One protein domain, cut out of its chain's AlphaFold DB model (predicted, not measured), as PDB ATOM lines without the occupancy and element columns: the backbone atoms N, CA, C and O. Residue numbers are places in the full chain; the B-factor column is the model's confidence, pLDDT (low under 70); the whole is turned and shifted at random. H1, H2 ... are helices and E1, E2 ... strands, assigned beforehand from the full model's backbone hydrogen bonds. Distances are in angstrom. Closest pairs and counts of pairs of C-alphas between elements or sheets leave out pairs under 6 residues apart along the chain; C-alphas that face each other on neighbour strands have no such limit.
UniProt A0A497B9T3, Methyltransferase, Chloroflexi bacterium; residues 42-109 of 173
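AT A GLANCE: This is residues 42 to 109 of the 173 residues of the protein "Methyltransferase" of Chloroflexi bacterium (UniProt A0A497B9T3). A two-stranded antiparallel ribbon, E1 and E2, reaches out from one end of a loose pair of helices, H1 and H2, which run opposite ways side by side with little contact. A long loop joins the helices at the end away from the ribbon, and its residues 80 to 85 stick out. The 68 printed residues hold two named helices and two named strands, in the order E1, H1, H2, E2, a mixed class of helices and strands. The whole is loose, with a radius of gyration of the C-alphas of 15.3 A, and flat, spanning 50 by 30 by 15 A.

IN THESE COORDINATES: E1, residues 42 to 47, begins at C-alpha 42 (421.458, 431.112, 445.527) and is 16.3 A long from first to last C-alpha. H1, residues 55 to 65, is 15.2 A long. H2, residues 87 to 98, begins at C-alpha 87 (438.156, 452.847, 465.294) and is 16.7 A long. E2, residues 100 to 109, is 24.8 A long, bends by 65 degrees at residue 106 and ends at C-alpha 109 (412.770, 428.012, 443.561).

HOW THE PARTS SIT: E1 and E2 are antiparallel neighbours, at 156 degrees between their directions. N 44 and O 103, 2.9 A apart, and N 101 and O 46, 2.9 A apart, are within hydrogen-bond range. H1 and H2 are close but not clearly touching; their closest C-alphas, those of Tyr 65 and Val 95, are 7.6 A apart. Their lines stand at a shallow tilt of 24 degrees, opposite ways. E1 and H2 are only just apart, at 8.3 A, and H1 and E2 are apart. In H1 and H2 every O i to N i+4 pair is within hydrogen-bond range.

THE WHOLE: The C-alphas farthest apart, those of Thr 78 and Pro 109, are 51.4 A apart. The printed part has no cut. The link from H1 to H2, 21 residues, is long; that from H2 to E2 is tight. The mean pLDDT of the printed part is 85.3, and residues 80 to 85 are under 70.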
ATOM      1  N   LYS A  42     421.145 431.121 444.096       95.56
ATOM      2  CA  LYS A  42     421.458 431.112 445.527       95.56
ATOM      3  C   LYS A  42     422.962 431.242 445.725       95.56
ATOM      4  O   LYS A  42     423.748 430.498 445.134       95.56
ATOM      5  N   TYR A  43     423.339 432.180 446.583       94.75
ATOM      6  CA  TYR A  43     424.708 432.351 447.049       94.75
ATOM      7  C   TYR A  43     424.750 432.140 448.556       94.75
ATOM      8  O   TYR A  43     423.886 432.637 449.277       94.75
ATOM      9  N   GLU A  44     425.771 431.438 449.022       93.94
ATOM     10  CA  GLU A  44     426.079 431.300 450.440       93.94
ATOM     11  C   GLU A  44     427.323 432.115 450.768       93.94
ATOM     12  O   GLU A  44     428.280 432.166 449.990       93.94
ATOM     13  N   VAL A  45     427.295 432.781 451.920       92.62
ATOM     14  CA  VAL A  45     428.461 433.494 452.432       92.62
ATOM     15  C   VAL A  45     429.367 432.475 453.107       92.62
ATOM     16  O   VAL A  45     428.987 431.877 454.110       92.62
ATOM     17  N   VAL A  46     430.559 432.284 452.553       91.25
ATOM     18  CA  VAL A  46     431.580 431.385 453.089       91.25
ATOM     19  C   VAL A  46     432.681 432.233 453.711       91.25
ATOM     20  O   VAL A  46     433.208 433.148 453.076       91.25
ATOM     21  N   GLN A  47     433.025 431.938 454.961       90.06
ATOM     22  CA  GLN A  47     434.176 432.535 455.629       90.06
ATOM     23  C   GLN A  47     435.435 431.784 455.181       90.06
ATOM     24  O   GLN A  47     435.621 430.631 455.563       90.06
ATOM     25  N   ARG A  48     436.288 432.418 454.370       88.44
ATOM     26  CA  ARG A  48     437.612 431.865 454.045       88.44
ATOM     27  C   ARG A  48     438.532 432.015 455.250       88.44
ATOM     28  O   ARG A  48     438.421 432.994 456.002       88.44
ATOM     29  N   LYS A  49     439.451 431.070 455.419       89.12
ATOM     30  CA  LYS A  49     440.556 431.244 456.356       89.12
ATOM     31  C   LYS A  49     441.658 432.067 455.691       89.12
ATOM     32  O   LYS A  49     441.706 432.190 454.469       89.12
ATOM     33  N   TRP A  50     442.522 432.673 456.501       87.94
ATOM     34  CA  TRP A  50     443.637 433.478 455.989       87.94
ATOM     35  C   TRP A  50     444.603 432.622 455.164       87.94
ATOM     36  O   TRP A  50     445.143 433.067 454.159       87.94
ATOM     37  N   GLU A  51     444.771 431.370 455.579       88.94
ATOM     38  CA  GLU A  51     445.651 430.385 454.966       88.94
ATOM     39  C   GLU A  51     445.162 429.941 453.578       88.94
ATOM     40  O   GLU A  51     445.975 429.543 452.751       88.94
ATOM     41  N   ASP A  52     443.861 430.077 453.298       89.00
ATOM     42  CA  ASP A  52     443.253 429.729 452.006       89.00
ATOM     43  C   ASP A  52     443.447 430.832 450.943       89.00
ATOM     44  O   ASP A  52     442.960 430.706 449.815       89.00
ATOM     45  N   LEU A  53     444.063 431.962 451.304       88.50
ATOM     46  CA  LEU A  53     444.340 433.076 450.395       88.50
ATOM     47  C   LEU A  53     445.626 432.838 449.609       88.50
ATOM     48  O   LEU A  53     446.622 432.373 450.170       88.50
ATOM     49  N   THR A  54     445.645 433.246 448.338       92.38
ATOM     50  CA  THR A  54     446.889 433.250 447.559       92.38
ATOM     51  C   THR A  54     447.894 434.239 448.154       92.38
ATOM     52  O   THR A  54     447.529 435.166 448.885       92.38
ATOM     53  N   LYS A  55     449.183 434.070 447.841       91.62
ATOM     54  CA  LYS A  55     450.228 434.983 448.333       91.62
ATOM     55  C   LYS A  55     449.963 436.426 447.894       91.62
ATOM     56  O   LYS A  55     450.148 437.340 448.692       91.62
ATOM     57  N   GLU A  56     449.464 436.626 446.676       92.44
ATOM     58  CA  GLU A  56     449.103 437.948 446.159       92.44
ATOM     59  C   GLU A  56     447.931 438.562 446.937       92.44
ATOM     60  O   GLU A  56     447.988 439.739 447.299       92.44
ATOM     61  N   GLU A  57     446.893 437.772 447.241       89.62
ATOM     62  CA  GLU A  57     445.759 438.207 448.066       89.62
ATOM     63  C   GLU A  57     446.224 438.602 449.479       89.62
ATOM     64  O   GLU A  57     445.870 439.677 449.977       89.62
ATOM     65  N   GLN A  58     447.057 437.769 450.116       90.69
ATOM     66  CA  GLN A  58     447.604 438.041 451.449       90.69
ATOM     67  C   GLN A  58     448.454 439.314 451.459       90.69
ATOM     68  O   GLN A  58     448.269 440.173 452.325       90.69
ATOM     69  N   ASP A  59     449.362 439.474 450.497       92.50
ATOM     70  CA  ASP A  59     450.243 440.638 450.418       92.50
ATOM     71  C   ASP A  59     449.476 441.925 450.106       92.50
ATOM     72  O   ASP A  59     449.750 442.967 450.714       92.50
ATOM     73  N   PHE A  60     448.471 441.862 449.230       91.88
ATOM     74  CA  PHE A  60     447.569 442.982 448.973       91.88
ATOM     75  C   PHE A  60     446.848 443.421 450.251       91.88
ATOM     76  O   PHE A  60     446.875 444.604 450.604       91.88
ATOM     77  N   LEU A  61     446.241 442.478 450.981       89.56
ATOM     78  CA  LEU A  61     445.509 442.783 452.209       89.56
ATOM     79  C   LEU A  61     446.436 443.327 453.303       89.56
ATOM     80  O   LEU A  61     446.090 444.301 453.975       89.56
ATOM     81  N   ARG A  62     447.636 442.756 453.448       91.25
ATOM     82  CA  ARG A  62     448.651 443.229 454.399       91.25
ATOM     83  C   ARG A  62     449.079 444.661 454.111       91.25
ATOM     84  O   ARG A  62     449.060 445.474 455.033       91.25
ATOM     85  N   ARG A  63     449.396 444.988 452.854       90.56
ATOM     86  CA  ARG A  63     449.800 446.344 452.441       90.56
ATOM     87  C   ARG A  63     448.660 447.350 452.583       90.56
ATOM     88  O   ARG A  63     448.859 448.418 453.149       90.56
ATOM     89  N   ARG A  64     447.457 447.005 452.111       89.00
ATOM     90  CA  ARG A  64     446.306 447.921 452.083       89.00
ATOM     91  C   ARG A  64     445.722 448.196 453.465       89.00
ATOM     92  O   ARG A  64     445.305 449.317 453.737       89.00
ATOM     93  N   TYR A  65     445.666 447.184 454.332       85.81
ATOM     94  CA  TYR A  65     444.992 447.291 455.630       85.81
ATOM     95  C   TYR A  65     445.950 447.307 456.830       85.81
ATOM     96  O   TYR A  65     445.498 447.543 457.954       85.81
ATOM     97  N   GLY A  66     447.260 447.145 456.613       87.31
ATOM     98  CA  GLY A  66     448.266 447.124 457.677       87.31
ATOM     99  C   GLY A  66     448.147 445.876 458.549       87.31
ATOM    100  O   GLY A  66     448.084 445.980 459.775       87.31
ATOM    101  N   LEU A  67     448.018 444.709 457.913       88.75
ATOM    102  CA  LEU A  67     447.884 443.421 458.601       88.75
ATOM    103  C   LEU A  67     449.250 442.777 458.829       88.75
ATOM    104  O   LEU A  67     450.183 442.950 458.040       88.75
ATOM    105  N   ASP A  68     449.359 441.990 459.894       88.44
ATOM    106  CA  ASP A  68     450.545 441.175 460.136       88.44
ATOM    107  C   ASP A  68     450.635 439.974 459.171       88.44
ATOM    108  O   ASP A  68     449.773 439.744 458.321       88.44
ATOM    109  N   LYS A  69     451.707 439.178 459.293       87.31
ATOM    110  CA  LYS A  69     451.907 437.958 458.487       87.31
ATOM    111  C   LYS A  69     450.795 436.909 458.675       87.31
ATOM    112  O   LYS A  69     450.695 435.999 457.865       87.31
ATOM    113  N   ARG A  70     449.986 437.024 459.734       85.25
ATOM    114  CA  ARG A  70     448.875 436.125 460.081       85.25
ATOM    115  C   ARG A  70     447.504 436.757 459.782       85.25
ATOM    116  O   ARG A  70     446.493 436.263 460.274       85.25
ATOM    117  N   GLY A  71     447.459 437.877 459.052       83.38
ATOM    118  CA  GLY A  71     446.215 438.546 458.661       83.38
ATOM    119  C   GLY A  71     445.519 439.347 459.760       83.38
ATOM    120  O   GLY A  71     444.367 439.746 459.591       83.38
ATOM    121  N   LYS A  72     446.176 439.601 460.897       85.81
ATOM    122  CA  LYS A  72     445.574 440.313 462.033       85.81
ATOM    123  C   LYS A  72     445.959 441.792 462.051       85.81
ATOM    124  O   LYS A  72     447.106 442.160 461.806       85.81
ATOM    125  N   TYR A  73     444.995 442.643 462.410       84.44
ATOM    126  CA  TYR A  73     445.217 444.071 462.654       84.44
ATOM    127  C   TYR A  73     445.500 444.339 464.142       84.44
ATOM    128  O   TYR A  73     444.652 444.078 465.003       84.44
ATOM    129  N   LYS A  74     446.684 444.884 464.441       82.44
ATOM    130  CA  LYS A  74     447.157 445.145 465.815       82.44
ATOM    131  C   LYS A  74     447.128 446.617 466.242       82.44
ATOM    132  O   LYS A  74     447.419 446.895 467.397       82.44
ATOM    133  N   GLY A  75     446.760 447.548 465.358       78.19
ATOM    134  CA  GLY A  75     446.766 448.976 465.688       78.19
ATOM    135  C   GLY A  75     445.789 449.327 466.816       78.19
ATOM    136  O   GLY A  75     444.625 448.914 466.795       78.19
ATOM    137  N   GLN A  76     446.263 450.099 467.791       74.88
ATOM    138  CA  GLN A  76     445.463 450.635 468.891       74.88
ATOM    139  C   GLN A  76     445.160 452.112 468.642       74.88
ATOM    140  O   GLN A  76     445.944 452.821 468.015       74.88
ATOM    141  N   SER A  77     443.982 452.548 469.078       72.75
ATOM    142  CA  SER A  77     443.581 453.947 468.983       72.75
ATOM    143  C   SER A  77     444.276 454.724 470.097       72.75
ATOM    144  O   SER A  77     444.279 454.269 471.233       72.75
ATOM    145  N   THR A  78     444.872 455.869 469.772       71.38
ATOM    146  CA  THR A  78     445.591 456.725 470.735       71.38
ATOM    147  C   THR A  78     444.686 457.712 471.468       71.38
ATOM    148  O   THR A  78     445.135 458.380 472.389       71.38
ATOM    149  N   LYS A  79     443.428 457.838 471.037       74.31
ATOM    150  CA  LYS A  79     442.411 458.672 471.681       74.31
ATOM    151  C   LYS A  79     441.504 457.791 472.531       74.31
ATOM    152  O   LYS A  79     441.101 456.722 472.064       74.31
ATOM    153  N   ASP A  80     441.143 458.280 473.710       68.62
ATOM    154  CA  ASP A  80     440.163 457.630 474.571       68.62
ATOM    155  C   ASP A  80     438.765 457.840 473.995       68.62
ATOM    156  O   ASP A  80     438.208 458.937 473.999       68.62
ATOM    157  N   PHE A  81     438.216 456.769 473.434       69.94
ATOM    158  CA  PHE A  81     436.832 456.727 472.989       69.94
ATOM    159  C   PHE A  81     436.005 456.057 474.086       69.94
ATOM    160  O   PHE A  81     436.295 454.923 474.470       69.94
ATOM    161  N   SER A  82     434.972 456.736 474.582       55.31
ATOM    162  CA  SER A  82     433.989 456.142 475.485       55.31
ATOM    163  C   SER A  82     433.067 455.197 474.699       55.31
ATOM    164  O   SER A  82     432.302 455.626 473.837       55.31
ATOM    165  N   GLY A  83     433.164 453.889 474.968       62.59
ATOM    166  CA  GLY A  83     432.321 452.839 474.372       62.59
ATOM    167  C   GLY A  83     433.089 451.724 473.643       62.59
ATOM    168  O   GLY A  83     434.266 451.856 473.314       62.59
ATOM    169  N   GLU A  84     432.415 450.598 473.375       61.91
ATOM    170  CA  GLU A  84     433.028 449.405 472.753       61.91
ATOM    171  C   GLU A  84     433.418 449.596 471.271       61.91
ATOM    172  O   GLU A  84     434.305 448.901 470.756       61.91
ATOM    173  N   ASP A  85     432.788 450.544 470.564       68.25
ATOM    174  CA  ASP A  85     432.942 450.717 469.114       68.25
ATOM    175  C   ASP A  85     434.009 451.757 468.723       68.25
ATOM    176  O   ASP A  85     433.740 452.774 468.082       68.25
ATOM    177  N   ASN A  86     435.258 451.490 469.110       79.44
ATOM    178  CA  ASN A  86     436.403 452.324 468.739       79.44
ATOM    179  C   ASN A  86     436.905 452.054 467.290       79.44
ATOM    180  O   ASN A  86     436.644 450.988 466.709       79.44
ATOM    181  N   PRO A  87     437.667 452.986 466.674       79.38
ATOM    182  CA  PRO A  87     438.156 452.847 465.294       79.38
ATOM    183  C   PRO A  87     438.962 451.565 465.037       79.38
ATOM    184  O   PRO A  87     438.853 450.951 463.970       79.38
ATOM    185  N   SER A  88     439.738 451.121 466.028       79.38
ATOM    186  CA  SER A  88     440.517 449.881 465.960       79.38
ATOM    187  C   SER A  88     439.632 448.633 465.870       79.38
ATOM    188  O   SER A  88     439.893 447.751 465.048       79.38
ATOM    189  N   ASN A  89     438.559 448.560 466.662       80.19
ATOM    190  CA  ASN A  89     437.596 447.458 466.656       80.19
ATOM    191  C   ASN A  89     436.793 447.424 465.353       80.19
ATOM    192  O   ASN A  89     436.625 446.357 464.755       80.19
ATOM    193  N   ARG A  90     436.394 448.590 464.829       81.12
ATOM    194  CA  ARG A  90     435.780 448.694 463.497       81.12
ATOM    195  C   ARG A  90     436.700 448.144 462.408       81.12
ATOM    196  O   ARG A  90     436.266 447.328 461.596       81.12
ATOM    197  N   LYS A  91     437.980 448.527 462.412       81.00
ATOM    198  CA  LYS A  91     438.951 448.047 461.419       81.00
ATOM    199  C   LYS A  91     439.157 446.531 461.492       81.00
ATOM    200  O   LYS A  91     439.213 445.886 460.448       81.00
ATOM    201  N   ARG A  92     439.175 445.937 462.692       83.75
ATOM    202  CA  ARG A  92     439.218 444.470 462.867       83.75
ATOM    203  C   ARG A  92     437.999 443.776 462.252       83.75
ATOM    204  O   ARG A  92     438.173 442.806 461.516       83.75
ATOM    205  N   ARG A  93     436.788 444.297 462.486       84.38
ATOM    206  CA  ARG A  93     435.548 443.756 461.897       84.38
ATOM    207  C   ARG A  93     435.553 443.844 460.372       84.38
ATOM    208  O   ARG A  93     435.207 442.871 459.708       84.38
ATOM    209  N   ILE A  94     436.003 444.973 459.818       85.81
ATOM    210  CA  ILE A  94     436.130 445.152 458.364       85.81
ATOM    211  C   ILE A  94     437.062 444.086 457.789       85.81
ATOM    212  O   ILE A  94     436.668 443.368 456.878       85.81
ATOM    213  N   VAL A  95     438.258 443.921 458.356       84.88
ATOM    214  CA  VAL A  95     439.237 442.929 457.884       84.88
ATOM    215  C   VAL A  95     438.673 441.508 457.928       84.88
ATOM    216  O   VAL A  95     438.776 440.783 456.945       84.88
ATOM    217  N   GLN A  96     438.005 441.122 459.018       83.88
ATOM    218  CA  GLN A  96     437.345 439.815 459.110       83.88
ATOM    219  C   GLN A  96     436.223 439.646 458.077       83.88
ATOM    220  O   GLN A  96     436.013 438.545 457.568       83.88
ATOM    221  N   SER A  97     435.512 440.728 457.747       86.19
ATOM    222  CA  SER A  97     434.473 440.712 456.716       86.19
ATOM    223  C   SER A  97     435.031 440.586 455.295       86.19
ATOM    224  O   SER A  97     434.367 439.988 454.458       86.19
ATOM    225  N   LEU A  98     436.251 441.069 455.023       86.75
ATOM    226  CA  LEU A  98     436.898 440.936 453.707       86.75
ATOM    227  C   LEU A  98     437.220 439.479 453.352       86.75
ATOM    228  O   LEU A  98     437.327 439.140 452.179       86.75
ATOM    229  N   LEU A  99     437.337 438.611 454.360       86.69
ATOM    230  CA  LEU A  99     437.510 437.167 454.182       86.69
ATOM    231  C   LEU A  99     436.189 436.438 453.874       86.69
ATOM    232  O   LEU A  99     436.194 435.236 453.604       86.69
ATOM    233  N   LYS A 100     435.049 437.136 453.907       90.62
ATOM    234  CA  LYS A 100     433.759 436.574 453.500       90.62
ATOM    235  C   LYS A 100     433.650 436.629 451.985       90.62
ATOM    236  O   LYS A 100     433.607 437.704 451.396       90.62
ATOM    237  N   THR A 101     433.534 435.464 451.361       89.31
ATOM    238  CA  THR A 101     433.245 435.349 449.930       89.31
ATOM    239  C   THR A 101     431.829 434.837 449.703       89.31
ATOM    240  O   THR A 101     431.220 434.229 450.586       89.31
ATOM    241  N   ARG A 102     431.280 435.083 448.513       92.25
ATOM    242  CA  ARG A 102     430.002 434.510 448.084       92.25
ATOM    243  C   ARG A 102     430.281 433.320 447.184       92.25
ATOM    244  O   ARG A 102     430.810 433.484 446.089       92.25
ATOM    245  N   ARG A 103     429.878 432.133 447.624       92.19
ATOM    246  CA  ARG A 103     429.929 430.914 446.819       92.19
ATOM    247  C   ARG A 103     428.583 430.705 446.141       92.19
ATOM    248  O   ARG A 103     427.549 430.746 446.805       92.19
ATOM    249  N   PHE A 104     428.590 430.498 444.828       93.62
ATOM    250  CA  PHE A 104     427.388 430.092 444.105       93.62
ATOM    251  C   PHE A 104     427.038 428.649 444.476       93.62
ATOM    252  O   PHE A 104     427.889 427.772 444.391       93.62
ATOM    253  N   VAL A 105     425.805 428.426 444.924       92.44
ATOM    254  CA  VAL A 105     425.325 427.111 445.387       92.44
ATOM    255  C   VAL A 105     424.503 426.421 444.307       92.44
ATOM    256  O   VAL A 105     424.446 425.201 444.250       92.44
ATOM    257  N   GLY A 106     423.846 427.207 443.456       92.88
ATOM    258  CA  GLY A 106     422.978 426.696 442.409       92.88
ATOM    259  C   GLY A 106     421.722 427.538 442.231       92.88
ATOM    260  O   GLY A 106     421.626 428.687 442.678       92.88
ATOM    261  N   TRP A 107     420.746 426.946 441.553       93.31
ATOM    262  CA  TRP A 107     419.455 427.553 441.251       93.31
ATOM    263  C   TRP A 107     418.385 427.017 442.194       93.31
ATOM    264  O   TRP A 107     418.223 425.806 442.318       93.31
ATOM    265  N   VAL A 108     417.629 427.909 442.830       94.69
ATOM    266  CA  VAL A 108     416.577 427.540 443.787       94.69
ATOM    267  C   VAL A 108     415.220 428.117 443.385       94.69
ATOM    268  O   VAL A 108     415.171 429.177 442.753       94.69
ATOM    269  N   PRO A 109     414.106 427.460 443.748       95.62
ATOM    270  CA  PRO A 109     412.770 428.012 443.561       95.62
ATOM    271  C   PRO A 109     412.618 429.390 444.218       95.62
ATOM    272  O   PRO A 109     412.927 429.562 445.393       95.62
TER     273      PRO A 109